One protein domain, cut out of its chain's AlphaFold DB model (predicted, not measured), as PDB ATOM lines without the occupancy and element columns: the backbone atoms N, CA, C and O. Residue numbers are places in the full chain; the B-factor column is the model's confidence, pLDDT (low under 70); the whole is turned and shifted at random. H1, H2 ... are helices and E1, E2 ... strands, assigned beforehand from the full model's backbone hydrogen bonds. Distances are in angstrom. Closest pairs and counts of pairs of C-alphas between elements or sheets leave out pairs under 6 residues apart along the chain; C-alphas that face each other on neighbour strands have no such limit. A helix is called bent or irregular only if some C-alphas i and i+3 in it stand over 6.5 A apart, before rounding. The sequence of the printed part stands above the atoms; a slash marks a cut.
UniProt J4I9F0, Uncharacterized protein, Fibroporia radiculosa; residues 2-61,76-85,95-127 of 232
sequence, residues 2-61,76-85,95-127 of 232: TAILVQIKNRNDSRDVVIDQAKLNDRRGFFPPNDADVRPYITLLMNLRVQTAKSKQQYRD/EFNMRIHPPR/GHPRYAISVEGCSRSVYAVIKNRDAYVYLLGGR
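AT A GLANCE: This is residues 2 to 61, 76 to 85 and 95 to 127 of the 232 residues of an uncharacterized protein of Fibroporia radiculosa (UniProt J4I9F0). With little regular structure, this is a loose rod with a parallel two-strand ribbon, E1 beside E2, near its middle, helices H2 and H3 toward one end, and H1 off the ribbon's side. Of 103 printed residues, 37 lie in named elements, in the order H1, E1, H2, E2, H3, mixed in class. The radius of gyration of the C-alphas is 17.0 A, the spans 59 by 27 by 25 A.

IN THESE COORDINATES: Find C-alpha 21 at (194.396, 87.311, 156.501), where H1, residues 21 to 27, begins; it is irregular, C-alphas 22 and 25 being 8.3 A apart. Then come E1, residues 41 to 47, 19.5 A long; H2, residues 54 to 61; E2, residues 98 to 104, 19.4 A long; and H3, residues 117 to 124, ending at C-alpha 124, (170.543, 94.387, 146.533).

HOW THE PARTS SIT: Parallel E1 and E2 have N 43 and O 99 within hydrogen-bond range, 2.8 A. H2 and H3 are close but not clearly touching; their closest C-alphas, of Ser 55 and Val 121, are 7.5 A apart. Every O i to N i+4 pair is within range in H2 and H3, but 0 of 3 in H1, where 2 of 4 O i to N i+3 pairs are.

THE WHOLE: Cuts after residues 61 and 85 leave C-alpha gaps of 28.4 A and 11.8 A. Links H1 to E1 and E2 to H3 are long. Look for pLDDT under 70 in 29 residues, among them 50 to 61.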
ATOM      1  N   THR A   2     200.593  87.189 142.635       74.75
ATOM      2  CA  THR A   2     199.538  88.062 143.167       74.75
ATOM      3  C   THR A   2     198.242  87.266 143.236       74.75
ATOM      4  O   THR A   2     197.939  86.531 142.298       74.75
ATOM      5  N   ALA A   3     197.486  87.400 144.320       81.69
ATOM      6  CA  ALA A   3     196.214  86.713 144.503       81.69
ATOM      7  C   ALA A   3     195.181  87.686 145.079       81.69
ATOM      8  O   ALA A   3     195.537  88.606 145.814       81.69
ATOM      9  N   ILE A   4     193.913  87.480 144.731       88.75
ATOM     10  CA  ILE A   4     192.781  88.264 145.227       88.75
ATOM     11  C   ILE A   4     191.723  87.276 145.701       88.75
ATOM     12  O   ILE A   4     191.340  86.376 144.954       88.75
ATOM     13  N   LEU A   5     191.240  87.460 146.928       88.25
ATOM     14  CA  LEU A   5     190.051  86.784 147.433       88.25
ATOM     15  C   LEU A   5     188.870  87.747 147.351       88.25
ATOM     16  O   LEU A   5     188.925  88.842 147.909       88.25
ATOM     17  N   VAL A   6     187.799  87.330 146.680       89.94
ATOM     18  CA  VAL A   6     186.547  88.089 146.621       89.94
ATOM     19  C   VAL A   6     185.491  87.332 147.407       89.94
ATOM     20  O   VAL A   6     185.190  86.182 147.099       89.94
ATOM     21  N   GLN A   7     184.914  87.990 148.409       87.44
ATOM     22  CA  GLN A   7     183.806  87.452 149.184       87.44
ATOM     23  C   GLN A   7     182.624  88.415 149.122       87.44
ATOM     24  O   GLN A   7     182.762  89.601 149.414       87.44
ATOM     25  N   ILE A   8     181.456  87.886 148.769       86.75
ATOM     26  CA  ILE A   8     180.202  88.634 148.722       86.75
ATOM     27  C   ILE A   8     179.312  88.067 149.822       86.75
ATOM     28  O   ILE A   8     179.029  86.873 149.840       86.75
ATOM     29  N   LYS A   9     178.894  88.919 150.760       82.06
ATOM     30  CA  LYS A   9     177.942  88.553 151.813       82.06
ATOM     31  C   LYS A   9     176.775  89.528 151.783       82.06
ATOM     32  O   LYS A   9     177.000  90.736 151.808       82.06
ATOM     33  N   ASN A  10     175.555  89.005 151.776       77.69
ATOM     34  CA  ASN A  10     174.365  89.804 152.032       77.69
ATOM     35  C   ASN A  10     174.129  89.825 153.548       77.69
ATOM     36  O   ASN A  10     173.912  88.774 154.143       77.69
ATOM     37  N   ARG A  11     174.270  90.992 154.180       72.06
ATOM     38  CA  ARG A  11     174.161  91.154 155.636       72.06
ATOM     39  C   ARG A  11     173.043  92.136 155.945       72.06
ATOM     40  O   ARG A  11     172.977  93.192 155.321       72.06
ATOM     41  N   ASN A  12     172.225  91.807 156.939       65.94
ATOM     42  CA  ASN A  12     171.181  92.708 157.426       65.94
ATOM     43  C   ASN A  12     171.745  93.803 158.352       65.94
ATOM     44  O   ASN A  12     171.195  94.901 158.392       65.94
ATOM     45  N   ASP A  13     172.879  93.541 159.013       65.19
ATOM     46  CA  ASP A  13     173.516  94.474 159.947       65.19
ATOM     47  C   ASP A  13     174.710  95.205 159.317       65.19
ATOM     48  O   ASP A  13     175.621  94.589 158.750       65.19
ATOM     49  N   SER A  14     174.771  96.526 159.504       62.62
ATOM     50  CA  SER A  14     175.957  97.331 159.197       62.62
ATOM     51  C   SER A  14     176.951  97.276 160.363       62.62
ATOM     52  O   SER A  14     177.023  98.200 161.172       62.62
ATOM     53  N   ARG A  15     177.700  96.178 160.487       66.38
ATOM     54  CA  ARG A  15     178.827  96.087 161.433       66.38
ATOM     55  C   ARG A  15     180.142  96.410 160.725       66.38
ATOM     56  O   ARG A  15     180.333  96.007 159.577       66.38
ATOM     57  N   ASP A  16     181.050  97.083 161.428       69.19
ATOM     58  CA  ASP A  16     182.428  97.285 160.967       69.19
ATOM     59  C   ASP A  16     183.107  95.913 160.820       69.19
ATOM     60  O   ASP A  16     183.254  95.159 161.783       69.19
ATOM     61  N   VAL A  17     183.490  95.560 159.590       78.00
ATOM     62  CA  VAL A  17     184.113  94.266 159.283       78.00
ATOM     63  C   VAL A  17     185.619  94.439 159.235       78.00
ATOM     64  O   VAL A  17     186.154  95.116 158.360       78.00
ATOM     65  N   VAL A  18     186.316  93.774 160.148       83.00
ATOM     66  CA  VAL A  18     187.777  93.731 160.157       83.00
ATOM     67  C   VAL A  18     188.228  92.441 159.479       83.00
ATOM     68  O   VAL A  18     188.007  91.354 160.003       83.00
ATOM     69  N   ILE A  19     188.861  92.556 158.309       85.62
ATOM     70  CA  ILE A  19     189.393  91.405 157.567       85.62
ATOM     71  C   ILE A  19     190.855  91.201 157.957       85.62
ATOM     72  O   ILE A  19     191.694  92.070 157.726       85.62
ATOM     73  N   ASP A  20     191.161  90.057 158.552       86.00
ATOM     74  CA  ASP A  20     192.521  89.638 158.877       86.00
ATOM     75  C   ASP A  20     192.850  88.385 158.075       86.00
ATOM     76  O   ASP A  20     192.097  87.412 158.122       86.00
ATOM     77  N   GLN A  21     193.967  88.419 157.346       86.62
ATOM     78  CA  GLN A  21     194.396  87.311 156.501       86.62
ATOM     79  C   GLN A  21     194.477  85.993 157.280       86.62
ATOM     80  O   GLN A  21     194.071  84.973 156.739       86.62
ATOM     81  N   ALA A  22     194.910  86.023 158.548       84.50
ATOM     82  CA  ALA A  22     195.098  84.826 159.371       84.50
ATOM     83  C   ALA A  22     193.770  84.162 159.768       84.50
ATOM     84  O   ALA A  22     193.711  82.957 160.000       84.50
ATOM     85  N   LYS A  23     192.687  84.945 159.825       86.06
ATOM     86  CA  LYS A  23     191.348  84.473 160.208       86.06
ATOM     87  C   LYS A  23     190.537  83.947 159.022       86.06
ATOM     88  O   LYS A  23     189.453  83.408 159.224       86.06
ATOM     89  N   LEU A  24     191.032  84.113 157.795       84.94
ATOM     90  CA  LEU A  24     190.374  83.604 156.592       84.94
ATOM     91  C   LEU A  24     190.512  82.078 156.484       84.94
ATOM     92  O   LEU A  24     191.401  81.482 157.093       84.94
ATOM     93  N   ASN A  25     189.636  81.465 155.681       82.19
ATOM     94  CA  ASN A  25     189.636  80.029 155.379       82.19
ATOM     95  C   ASN A  25     189.659  79.147 156.644       82.19
ATOM     96  O   ASN A  25     190.581  78.356 156.818       82.19
ATOM     97  N   ASP A  26     188.697  79.316 157.554       83.19
ATOM     98  CA  ASP A  26     188.621  78.564 158.820       83.19
ATOM     99  C   ASP A  26     189.907  78.653 159.657       83.19
ATOM    100  O   ASP A  26     190.411  77.656 160.172       83.19
ATOM    101  N   ARG A  27     190.474  79.863 159.758       81.19
ATOM    102  CA  ARG A  27     191.746  80.141 160.453       81.19
ATOM    103  C   ARG A  27     192.977  79.458 159.829       81.19
ATOM    104  O   ARG A  27     194.017  79.373 160.476       81.19
ATOM    105  N   ARG A  28     192.894  78.993 158.575       81.44
ATOM    106  CA  ARG A  28     194.054  78.474 157.816       81.44
ATOM    107  C   ARG A  28     194.861  79.565 157.120       81.44
ATOM    108  O   ARG A  28     195.931  79.282 156.593       81.44
ATOM    109  N   GLY A  29     194.357  80.794 157.114       83.62
ATOM    110  CA  GLY A  29     195.028  81.918 156.491       83.62
ATOM    111  C   GLY A  29     194.757  82.035 154.991       83.62
ATOM    112  O   GLY A  29     194.277  81.110 154.327       83.62
ATOM    113  N   PHE A  30     195.059  83.208 154.442       86.25
ATOM    114  CA  PHE A  30     195.084  83.422 152.995       86.25
ATOM    115  C   PHE A  30     196.469  83.157 152.402       86.25
ATOM    116  O   PHE A  30     196.579  82.640 151.289       86.25
ATOM    117  N   PHE A  31     197.525  83.515 153.136       85.50
ATOM    118  CA  PHE A  31     198.895  83.269 152.706       85.50
ATOM    119  C   PHE A  31     199.368  81.874 153.124       85.50
ATOM    120  O   PHE A  31     198.941  81.370 154.162       85.50
ATOM    121  N   PRO A  32     200.255  81.245 152.331       82.19
ATOM    122  CA  PRO A  32     200.914  80.018 152.750       82.19
ATOM    123  C   PRO A  32     201.634  80.243 154.086       82.19
ATOM    124  O   PRO A  32     202.260  81.292 154.248       82.19
ATOM    125  N   PRO A  33     201.585  79.279 155.019       75.50
ATOM    126  CA  PRO A  33     202.262  79.408 156.300       75.50
ATOM    127  C   PRO A  33     203.774  79.486 156.070       75.50
ATOM    128  O   PRO A  33     204.408  78.515 155.657       75.50
ATOM    129  N   ASN A  34     204.340  80.670 156.281       80.19
ATOM    130  CA  ASN A  34     205.770  80.927 156.222       80.19
ATOM    131  C   ASN A  34     206.086  82.132 157.113       80.19
ATOM    132  O   ASN A  34     205.743  83.260 156.774       80.19
ATOM    133  N   ASP A  35     206.763  81.898 158.235       70.44
ATOM    134  CA  ASP A  35     207.029  82.935 159.242       70.44
ATOM    135  C   ASP A  35     208.006  84.021 158.769       70.44
ATOM    136  O   ASP A  35     208.052  85.108 159.344       70.44
ATOM    137  N   ALA A  36     208.773  83.758 157.706       78.81
ATOM    138  CA  ALA A  36     209.630  84.759 157.070       78.81
ATOM    139  C   ALA A  36     208.871  85.640 156.061       78.81
ATOM    140  O   ALA A  36     209.439  86.577 155.493       78.81
ATOM    141  N   ASP A  37     207.604  85.332 155.790       80.88
ATOM    142  CA  ASP A  37     206.818  86.027 154.789       80.88
ATOM    143  C   ASP A  37     206.163  87.283 155.367       80.88
ATOM    144  O   ASP A  37     205.171  87.238 156.082       80.88
ATOM    145  N   VAL A  38     206.722  88.441 155.021       83.19
ATOM    146  CA  VAL A  38     206.243  89.760 155.464       83.19
ATOM    147  C   VAL A  38     205.577  90.542 154.334       83.19
ATOM    148  O   VAL A  38     205.541  91.773 154.351       83.19
ATOM    149  N   ARG A  39     205.062  89.851 153.305       84.75
ATOM    150  CA  ARG A  39     204.432  90.535 152.165       84.75
ATOM    151  C   ARG A  39     203.243  91.390 152.621       84.75
ATOM    152  O   ARG A  39     202.403  90.888 153.367       84.75
ATOM    153  N   PRO A  40     203.135  92.655 152.183       87.69
ATOM    154  CA  PRO A  40     201.989  93.484 152.518       87.69
ATOM    155  C   PRO A  40     200.729  93.009 151.787       87.69
ATOM    156  O   PRO A  40     200.803  92.449 150.690       87.69
ATOM    157  N   TYR A  41     199.562  93.295 152.360       88.94
ATOM    158  CA  TYR A  41     198.272  93.043 151.723       88.94
ATOM    159  C   TYR A  41     197.284  94.183 151.944       88.94
ATOM    160  O   TYR A  41     197.367  94.948 152.906       88.94
ATOM    161  N   ILE A  42     196.341  94.292 151.011       90.75
ATOM    162  CA  ILE A  42     195.294  95.308 151.019       90.75
ATOM    163  C   ILE A  42     193.955  94.605 151.221       90.75
ATOM    164  O   ILE A  42     193.658  93.624 150.542       90.75
ATOM    165  N   THR A  43     193.131  95.123 152.127       90.94
ATOM    166  CA  THR A  43     191.740  94.697 152.295       90.94
ATOM    167  C   THR A  43     190.815  95.799 151.802       90.94
ATOM    168  O   THR A  43     190.857  96.913 152.324       90.94
ATOM    169  N   LEU A  44     189.973  95.473 150.823       91.19
ATOM    170  CA  LEU A  44     188.937  96.361 150.302       91.19
ATOM    171  C   LEU A  44     187.578  95.896 150.833       91.19
ATOM    172  O   LEU A  44     187.099  94.829 150.451       91.19
ATOM    173  N   LEU A  45     186.962  96.686 151.711       89.25
ATOM    174  CA  LEU A  45     185.600  96.456 152.186       89.25
ATOM    175  C   LEU A  45     184.648  97.421 151.482       89.25
ATOM    176  O   LEU A  45     184.787  98.633 151.617       89.25
ATOM    177  N   MET A  46     183.670  96.880 150.757       87.94
ATOM    178  CA  MET A  46     182.661  97.652 150.029       87.94
ATOM    179  C   MET A  46     181.275  97.387 150.627       87.94
ATOM    180  O   MET A  46     180.651  96.365 150.343       87.94
ATOM    181  N   ASN A  47     180.790  98.311 151.454       85.50
ATOM    182  CA  ASN A  47     179.485  98.233 152.106       85.50
ATOM    183  C   ASN A  47     178.445  99.026 151.313       85.50
ATOM    184  O   ASN A  47     178.350 100.244 151.442       85.50
ATOM    185  N   LEU A  48     177.600  98.348 150.537       82.56
ATOM    186  CA  LEU A  48     176.628  99.026 149.669       82.56
ATOM    187  C   LEU A  48     175.426  99.645 150.421       82.56
ATOM    188  O   LEU A  48     174.670 100.400 149.817       82.56
ATOM    189  N   ARG A  49     175.252  99.379 151.730       70.12
ATOM    190  CA  ARG A  49     174.219  99.961 152.631       70.12
ATOM    191  C   ARG A  49     172.871 100.248 151.947       70.12
ATOM    192  O   ARG A  49     172.336 101.359 152.009       70.12
ATOM    193  N   VAL A  50     172.304  99.245 151.287       64.12
ATOM    194  CA  VAL A  50     170.970  99.363 150.693       64.12
ATOM    195  C   VAL A  50     169.947  99.155 151.804       64.12
ATOM    196  O   VAL A  50     169.668  98.028 152.196       64.12
ATOM    197  N   GLN A  51     169.446 100.257 152.371       58.25
ATOM    198  CA  GLN A  51     168.483 100.218 153.473       58.25
ATOM    199  C   GLN A  51     167.249  99.391 153.103       58.25
ATOM    200  O   GLN A  51     166.591  99.647 152.093       58.25
ATOM    201  N   THR A  52     166.940  98.410 153.941       64.56
ATOM    202  CA  THR A  52     165.842  97.453 153.816       64.56
ATOM    203  C   THR A  52     164.514  98.013 154.365       64.56
ATOM    204  O   THR A  52     164.461  99.014 155.077       64.56
ATOM    205  N   ALA A  53     163.409  97.386 153.944       52.09
ATOM    206  CA  ALA A  53     161.992  97.717 154.183       52.09
ATOM    207  C   ALA A  53     161.445  99.016 153.549       52.09
ATOM    208  O   ALA A  53     160.534  98.933 152.723       52.09
ATOM    209  N   LYS A  54     161.985 100.201 153.867       51.66
ATOM    210  CA  LYS A  54     161.424 101.480 153.366       51.66
ATOM    211  C   LYS A  54     161.646 101.685 151.864       51.66
ATOM    212  O   LYS A  54     160.733 102.123 151.172       51.66
ATOM    213  N   SER A  55     162.810 101.292 151.348       54.97
ATOM    214  CA  SER A  55     163.108 101.308 149.905       54.97
ATOM    215  C   SER A  55     162.229 100.324 149.118       54.97
ATOM    216  O   SER A  55     161.761 100.641 148.026       54.97
ATOM    217  N   LYS A  56     161.930  99.154 149.708       55.09
ATOM    218  CA  LYS A  56     161.014  98.151 149.140       55.09
ATOM    219  C   LYS A  56     159.589  98.693 149.014       55.09
ATOM    220  O   LYS A  56     158.943  98.461 147.994       55.09
ATOM    221  N   GLN A  57     159.103  99.403 150.037       53.06
ATOM    222  CA  GLN A  57     157.790 100.065 150.014       53.06
ATOM    223  C   GLN A  57     157.756 101.208 149.006       53.06
ATOM    224  O   GLN A  57     156.886 101.214 148.144       53.06
ATOM    225  N   GLN A  58     158.759 102.090 149.023       52.78
ATOM    226  CA  GLN A  58     158.851 103.183 148.059       52.78
ATOM    227  C   GLN A  58     158.824 102.676 146.616       52.78
ATOM    228  O   GLN A  58     158.108 103.261 145.817       52.78
ATOM    229  N   TYR A  59     159.506 101.575 146.274       51.94
ATOM    230  CA  TYR A  59     159.435 100.996 144.924       51.94
ATOM    231  C   TYR A  59     158.078 100.349 144.602       51.94
ATOM    232  O   TYR A  59     157.581 100.500 143.488       51.94
ATOM    233  N   ARG A  60     157.449  99.650 145.560       52.12
ATOM    234  CA  ARG A  60     156.084  99.118 145.368       52.12
ATOM    235  C   ARG A  60     155.082 100.232 145.069       52.12
ATOM    236  O   ARG A  60     154.238 100.059 144.196       52.12
ATOM    237  N   ASP A  61     155.233 101.371 145.734       50.25
ATOM    238  CA  ASP A  61     154.350 102.525 145.578       50.25
ATOM    239  C   ASP A  61     154.732 103.400 144.360       50.25
ATOM    240  O   ASP A  61     153.885 104.104 143.811       50.25
ATOM    241  N   GLU A  76     179.524 108.631 153.371       50.06
ATOM    242  CA  GLU A  76     180.707 108.717 154.221       50.06
ATOM    243  C   GLU A  76     181.840 107.916 153.575       50.06
ATOM    244  O   GLU A  76     181.861 106.686 153.592       50.06
ATOM    245  N   PHE A  77     182.793 108.625 152.970       46.66
ATOM    246  CA  PHE A  77     184.066 108.038 152.567       46.66
ATOM    247  C   PHE A  77     185.036 108.133 153.749       46.66
ATOM    248  O   PHE A  77     185.766 109.109 153.902       46.66
ATOM    249  N   ASN A  78     185.015 107.123 154.618       45.81
ATOM    250  CA  ASN A  78     185.909 107.054 155.768       45.81
ATOM    251  C   ASN A  78     187.185 106.285 155.392       45.81
ATOM    252  O   ASN A  78     187.266 105.066 155.546       45.81
ATOM    253  N   MET A  79     188.217 107.000 154.934       41.00
ATOM    254  CA  MET A  79     189.560 106.427 154.801       41.00
ATOM    255  C   MET A  79     190.185 106.267 156.196       41.00
ATOM    256  O   MET A  79     190.932 107.122 156.667       41.00
ATOM    257  N   ARG A  80     189.870 105.168 156.885       45.59
ATOM    258  CA  ARG A  80     190.553 104.793 158.129       45.59
ATOM    259  C   ARG A  80     191.845 104.053 157.787       45.59
ATOM    260  O   ARG A  80     191.857 102.831 157.672       45.59
ATOM    261  N   ILE A  81     192.943 104.794 157.642       44.31
ATOM    262  CA  ILE A  81     194.282 104.201 157.707       44.31
ATOM    263  C   ILE A  81     194.484 103.801 159.167       44.31
ATOM    264  O   ILE A  81     194.809 104.636 160.005       44.31
ATOM    265  N   HIS A  82     194.224 102.540 159.503       44.50
ATOM    266  CA  HIS A  82     194.668 102.005 160.781       44.50
ATOM    267  C   HIS A  82     196.183 101.794 160.679       44.50
ATOM    268  O   HIS A  82     196.588 100.887 159.946       44.50
ATOM    269  N   PRO A  83     197.034 102.578 161.373       43.81
ATOM    270  CA  PRO A  83     198.387 102.107 161.627       43.81
ATOM    271  C   PRO A  83     198.281 100.763 162.366       43.81
ATOM    272  O   PRO A  83     197.278 100.538 163.061       43.81
ATOM    273  N   PRO A  84     199.262  99.853 162.222       43.47
ATOM    274  CA  PRO A  84     199.301  98.643 163.026       43.47
ATOM    275  C   PRO A  84     199.143  99.059 164.484       43.47
ATOM    276  O   PRO A  84     199.962  99.802 165.021       43.47
ATOM    277  N   ARG A  85     198.029  98.671 165.105       42.59
ATOM    278  CA  ARG A  85     197.853  98.873 166.535       42.59
ATOM    279  C   ARG A  85     198.882  97.946 167.160       42.59
ATOM    280  O   ARG A  85     198.662  96.741 167.189       42.59
ATOM    281  N   GLY A  95     203.630  89.258 161.271       72.25
ATOM    282  CA  GLY A  95     202.366  89.698 160.699       72.25
ATOM    283  C   GLY A  95     202.599  90.469 159.411       72.25
ATOM    284  O   GLY A  95     203.193  91.544 159.429       72.25
ATOM    285  N   HIS A  96     202.098  89.948 158.296       80.50
ATOM    286  CA  HIS A  96     201.996  90.677 157.033       80.50
ATOM    287  C   HIS A  96     201.439  92.107 157.242       80.50
ATOM    288  O   HIS A  96     200.352  92.243 157.818       80.50
ATOM    289  N   PRO A  97     202.105  93.180 156.764       85.94
ATOM    290  CA  PRO A  97     201.573  94.539 156.866       85.94
ATOM    291  C   PRO A  97     200.206  94.666 156.174       85.94
ATOM    292  O   PRO A  97     200.066  94.303 155.004       85.94
ATOM    293  N   ARG A  98     199.196  95.198 156.877       87.31
ATOM    294  CA  ARG A  98     197.819  95.329 156.370       87.31
ATOM    295  C   ARG A  98     197.438  96.779 156.083       87.31
ATOM    296  O   ARG A  98     197.450  97.608 156.987       87.31
ATOM    297  N   TYR A  99     196.938  97.034 154.877       89.06
ATOM    298  CA  TYR A  99     196.288  98.293 154.504       89.06
ATOM    299  C   TYR A  99     194.785  98.078 154.324       89.06
ATOM    300  O   TYR A  99     194.363  97.319 153.454       89.06
ATOM    301  N   ALA A 100     193.965  98.734 155.143       88.50
ATOM    302  CA  ALA A 100     192.513  98.600 155.077       88.50
ATOM    303  C   ALA A 100     191.871  99.821 154.415       88.50
ATOM    304  O   ALA A 100     192.100 100.951 154.834       88.50
ATOM    305  N   ILE A 101     191.041  99.578 153.401       89.56
ATOM    306  CA  ILE A 101     190.207 100.590 152.754       89.56
ATOM    307  C   ILE A 101     188.758 100.144 152.921       89.56
ATOM    308  O   ILE A 101     188.376  99.064 152.467       89.56
ATOM    309  N   SER A 102     187.957 100.973 153.587       86.88
ATOM    310  CA  SER A 102     186.524 100.758 153.756       86.88
ATOM    311  C   SER A 102     185.761 101.835 152.998       86.88
ATOM    312  O   SER A 102     186.051 103.022 153.128       86.88
ATOM    313  N   VAL A 103     184.817 101.406 152.169       87.12
ATOM    314  CA  VAL A 103     183.990 102.273 151.337       87.12
ATOM    315  C   VAL A 103     182.533 101.947 151.612       87.12
ATOM    316  O   VAL A 103     182.115 100.795 151.479       87.12
ATOM    317  N   GLU A 104     181.748 102.959 151.966       84.06
ATOM    318  CA  GLU A 104     180.342 102.790 152.322       84.06
ATOM    319  C   GLU A 104     179.402 103.589 151.411       84.06
ATOM    320  O   GLU A 104     179.707 104.696 150.971       84.06
ATOM    321  N   GLY A 105     178.221 103.025 151.152       81.31
ATOM    322  CA  GLY A 105     177.148 103.626 150.362       81.31
ATOM    323  C   GLY A 105     176.935 102.958 149.003       81.31
ATOM    324  O   GLY A 105     177.707 102.118 148.564       81.31
ATOM    325  N   CYS A 106     175.858 103.328 148.313       81.94
ATOM    326  CA  CYS A 106     175.550 102.874 146.953       81.94
ATOM    327  C   CYS A 106     175.043 104.079 146.154       81.94
ATOM    328  O   CYS A 106     173.845 104.288 145.966       81.94
ATOM    329  N   SER A 107     175.976 104.946 145.762       82.12
ATOM    330  CA  SER A 107     175.708 106.148 144.971       82.12
ATOM    331  C   SER A 107     176.802 106.360 143.929       82.12
ATOM    332  O   SER A 107     177.926 105.877 144.072       82.12
ATOM    333  N   ARG A 108     176.485 107.147 142.898       84.44
ATOM    334  CA  ARG A 108     177.437 107.521 141.844       84.44
ATOM    335  C   ARG A 108     178.663 108.278 142.367       84.44
ATOM    336  O   ARG A 108     179.724 108.196 141.761       84.44
ATOM    337  N   SER A 109     178.514 109.012 143.473       85.38
ATOM    338  CA  SER A 109     179.614 109.753 144.102       85.38
ATOM    339  C   SER A 109     180.653 108.835 144.749       85.38
ATOM    340  O   SER A 109     181.817 109.206 144.816       85.38
ATOM    341  N   VAL A 110     180.236 107.651 145.208       85.69
ATOM    342  CA  VAL A 110     181.118 106.645 145.816       85.69
ATOM    343  C   VAL A 110     181.635 105.675 144.755       85.69
ATOM    344  O   VAL A 110     182.828 105.395 144.688       85.69
ATOM    345  N   TYR A 111     180.744 105.201 143.882       85.38
ATOM    346  CA  TYR A 111     181.074 104.286 142.796       85.38
ATOM    347  C   TYR A 111     180.626 104.886 141.465       85.38
ATOM    348  O   TYR A 111     179.444 104.862 141.125       85.38
ATOM    349  N   ALA A 112     181.581 105.366 140.665       87.25
ATOM    350  CA  ALA A 112     181.306 105.998 139.369       87.25
ATOM    351  C   ALA A 112     180.547 105.088 138.376       87.25
ATOM    352  O   ALA A 112     179.887 105.581 137.461       87.25
ATOM    353  N   VAL A 113     180.612 103.765 138.574       86.06
ATOM    354  CA  VAL A 113     179.888 102.753 137.784       86.06
ATOM    355  C   VAL A 113     178.371 102.803 138.016       86.06
ATOM    356  O   VAL A 113     177.603 102.396 137.143       86.06
ATOM    357  N   ILE A 114     177.908 103.339 139.148       84.31
ATOM    358  CA  ILE A 114     176.481 103.409 139.472       84.31
ATOM    359  C   ILE A 114     175.818 104.497 138.620       84.31
ATOM    360  O   ILE A 114     175.927 105.693 138.895       84.31
ATOM    361  N   LYS A 115     175.100 104.067 137.577       86.25
ATOM    362  CA  LYS A 115     174.294 104.951 136.716       86.25
ATOM    363  C   LYS A 115     172.883 105.161 137.259       86.25
ATOM    364  O   LYS A 115     172.419 106.294 137.308       86.25
ATOM    365  N   ASN A 116     172.222 104.077 137.660       84.25
ATOM    366  CA  ASN A 116     170.864 104.080 138.195       84.25
ATOM    367  C   ASN A 116     170.879 103.448 139.588       84.25
ATOM    368  O   ASN A 116     171.012 102.234 139.712       84.25
ATOM    369  N   ARG A 117     170.752 104.279 140.624       81.25
ATOM    370  CA  ARG A 117     170.753 103.834 142.020       81.25
ATOM    371  C   ARG A 117     169.593 102.884 142.318       81.25
ATOM    372  O   ARG A 117     169.810 101.868 142.969       81.25
ATOM    373  N   ASP A 118     168.401 103.182 141.815       78.88
ATOM    374  CA  ASP A 118     167.177 102.443 142.140       78.88
ATOM    375  C   ASP A 118     167.221 101.010 141.605       78.88
ATOM    376  O   ASP A 118     166.780 100.081 142.278       78.88
ATOM    377  N   ALA A 119     167.854 100.802 140.446       80.44
ATOM    378  CA  ALA A 119     168.101  99.467 139.907       80.44
ATOM    379  C   ALA A 119     169.003  98.622 140.830       80.44
ATOM    380  O   ALA A 119     168.735  97.443 141.055       80.44
ATOM    381  N   TYR A 120     170.049  99.216 141.412       78.44
ATOM    382  CA  TYR A 120     170.906  98.506 142.368       78.44
ATOM    383  C   TYR A 120     170.214  98.292 143.708       78.44
ATOM    384  O   TYR A 120     170.359  97.229 144.295       78.44
ATOM    385  N   VAL A 121     169.419  99.259 144.168       76.25
ATOM    386  CA  VAL A 121     168.586  99.094 145.365       76.25
ATOM    387  C   VAL A 121     167.611  97.927 145.184       76.25
ATOM    388  O   VAL A 121     167.456  97.112 146.089       76.25
ATOM    389  N   TYR A 122     167.013  97.798 143.999       73.00
ATOM    390  CA  TYR A 122     166.133  96.690 143.639       73.00
ATOM    391  C   TYR A 122     166.845  95.330 143.692       73.00
ATOM    392  O   TYR A 122     166.281  94.384 144.241       73.00
ATOM    393  N   LEU A 123     168.064  95.235 143.145       76.44
ATOM    394  CA  LEU A 123     168.852  93.994 143.103       76.44
ATOM    395  C   LEU A 123     169.411  93.608 144.479       76.44
ATOM    396  O   LEU A 123     169.423  92.439 144.849       76.44
ATOM    397  N   LEU A 124     169.881  94.593 145.243       76.19
ATOM    398  CA  LEU A 124     170.543  94.387 146.533       76.19
ATOM    399  C   LEU A 124     169.556  94.306 147.700       76.19
ATOM    400  O   LEU A 124     169.924  93.856 148.778       76.19
ATOM    401  N   GLY A 125     168.303  94.723 147.502       70.38
ATOM    402  CA  GLY A 125     167.278  94.760 148.540       70.38
ATOM    403  C   GLY A 125     166.848  93.394 149.079       70.38
ATOM    404  O   GLY A 125     166.035  93.370 149.998       70.38
ATOM    405  N   GLY A 126     167.363  92.279 148.548       65.75
ATOM    406  CA  GLY A 126     167.057  90.922 149.000       65.75
ATOM    407  C   GLY A 126     165.592  90.577 148.754       65.75
ATOM    408  O   GLY A 126     164.719  90.923 149.552       65.75
ATOM    409  N   ARG A 127     165.310  89.933 147.628       67.94
ATOM    410  CA  ARG A 127     163.962  89.487 147.283       67.94
ATOM    411  C   ARG A 127     163.815  88.027 147.660       67.94
ATOM    412  O   ARG A 127     164.749  87.244 147.532       67.94
TER     413      ARG A 127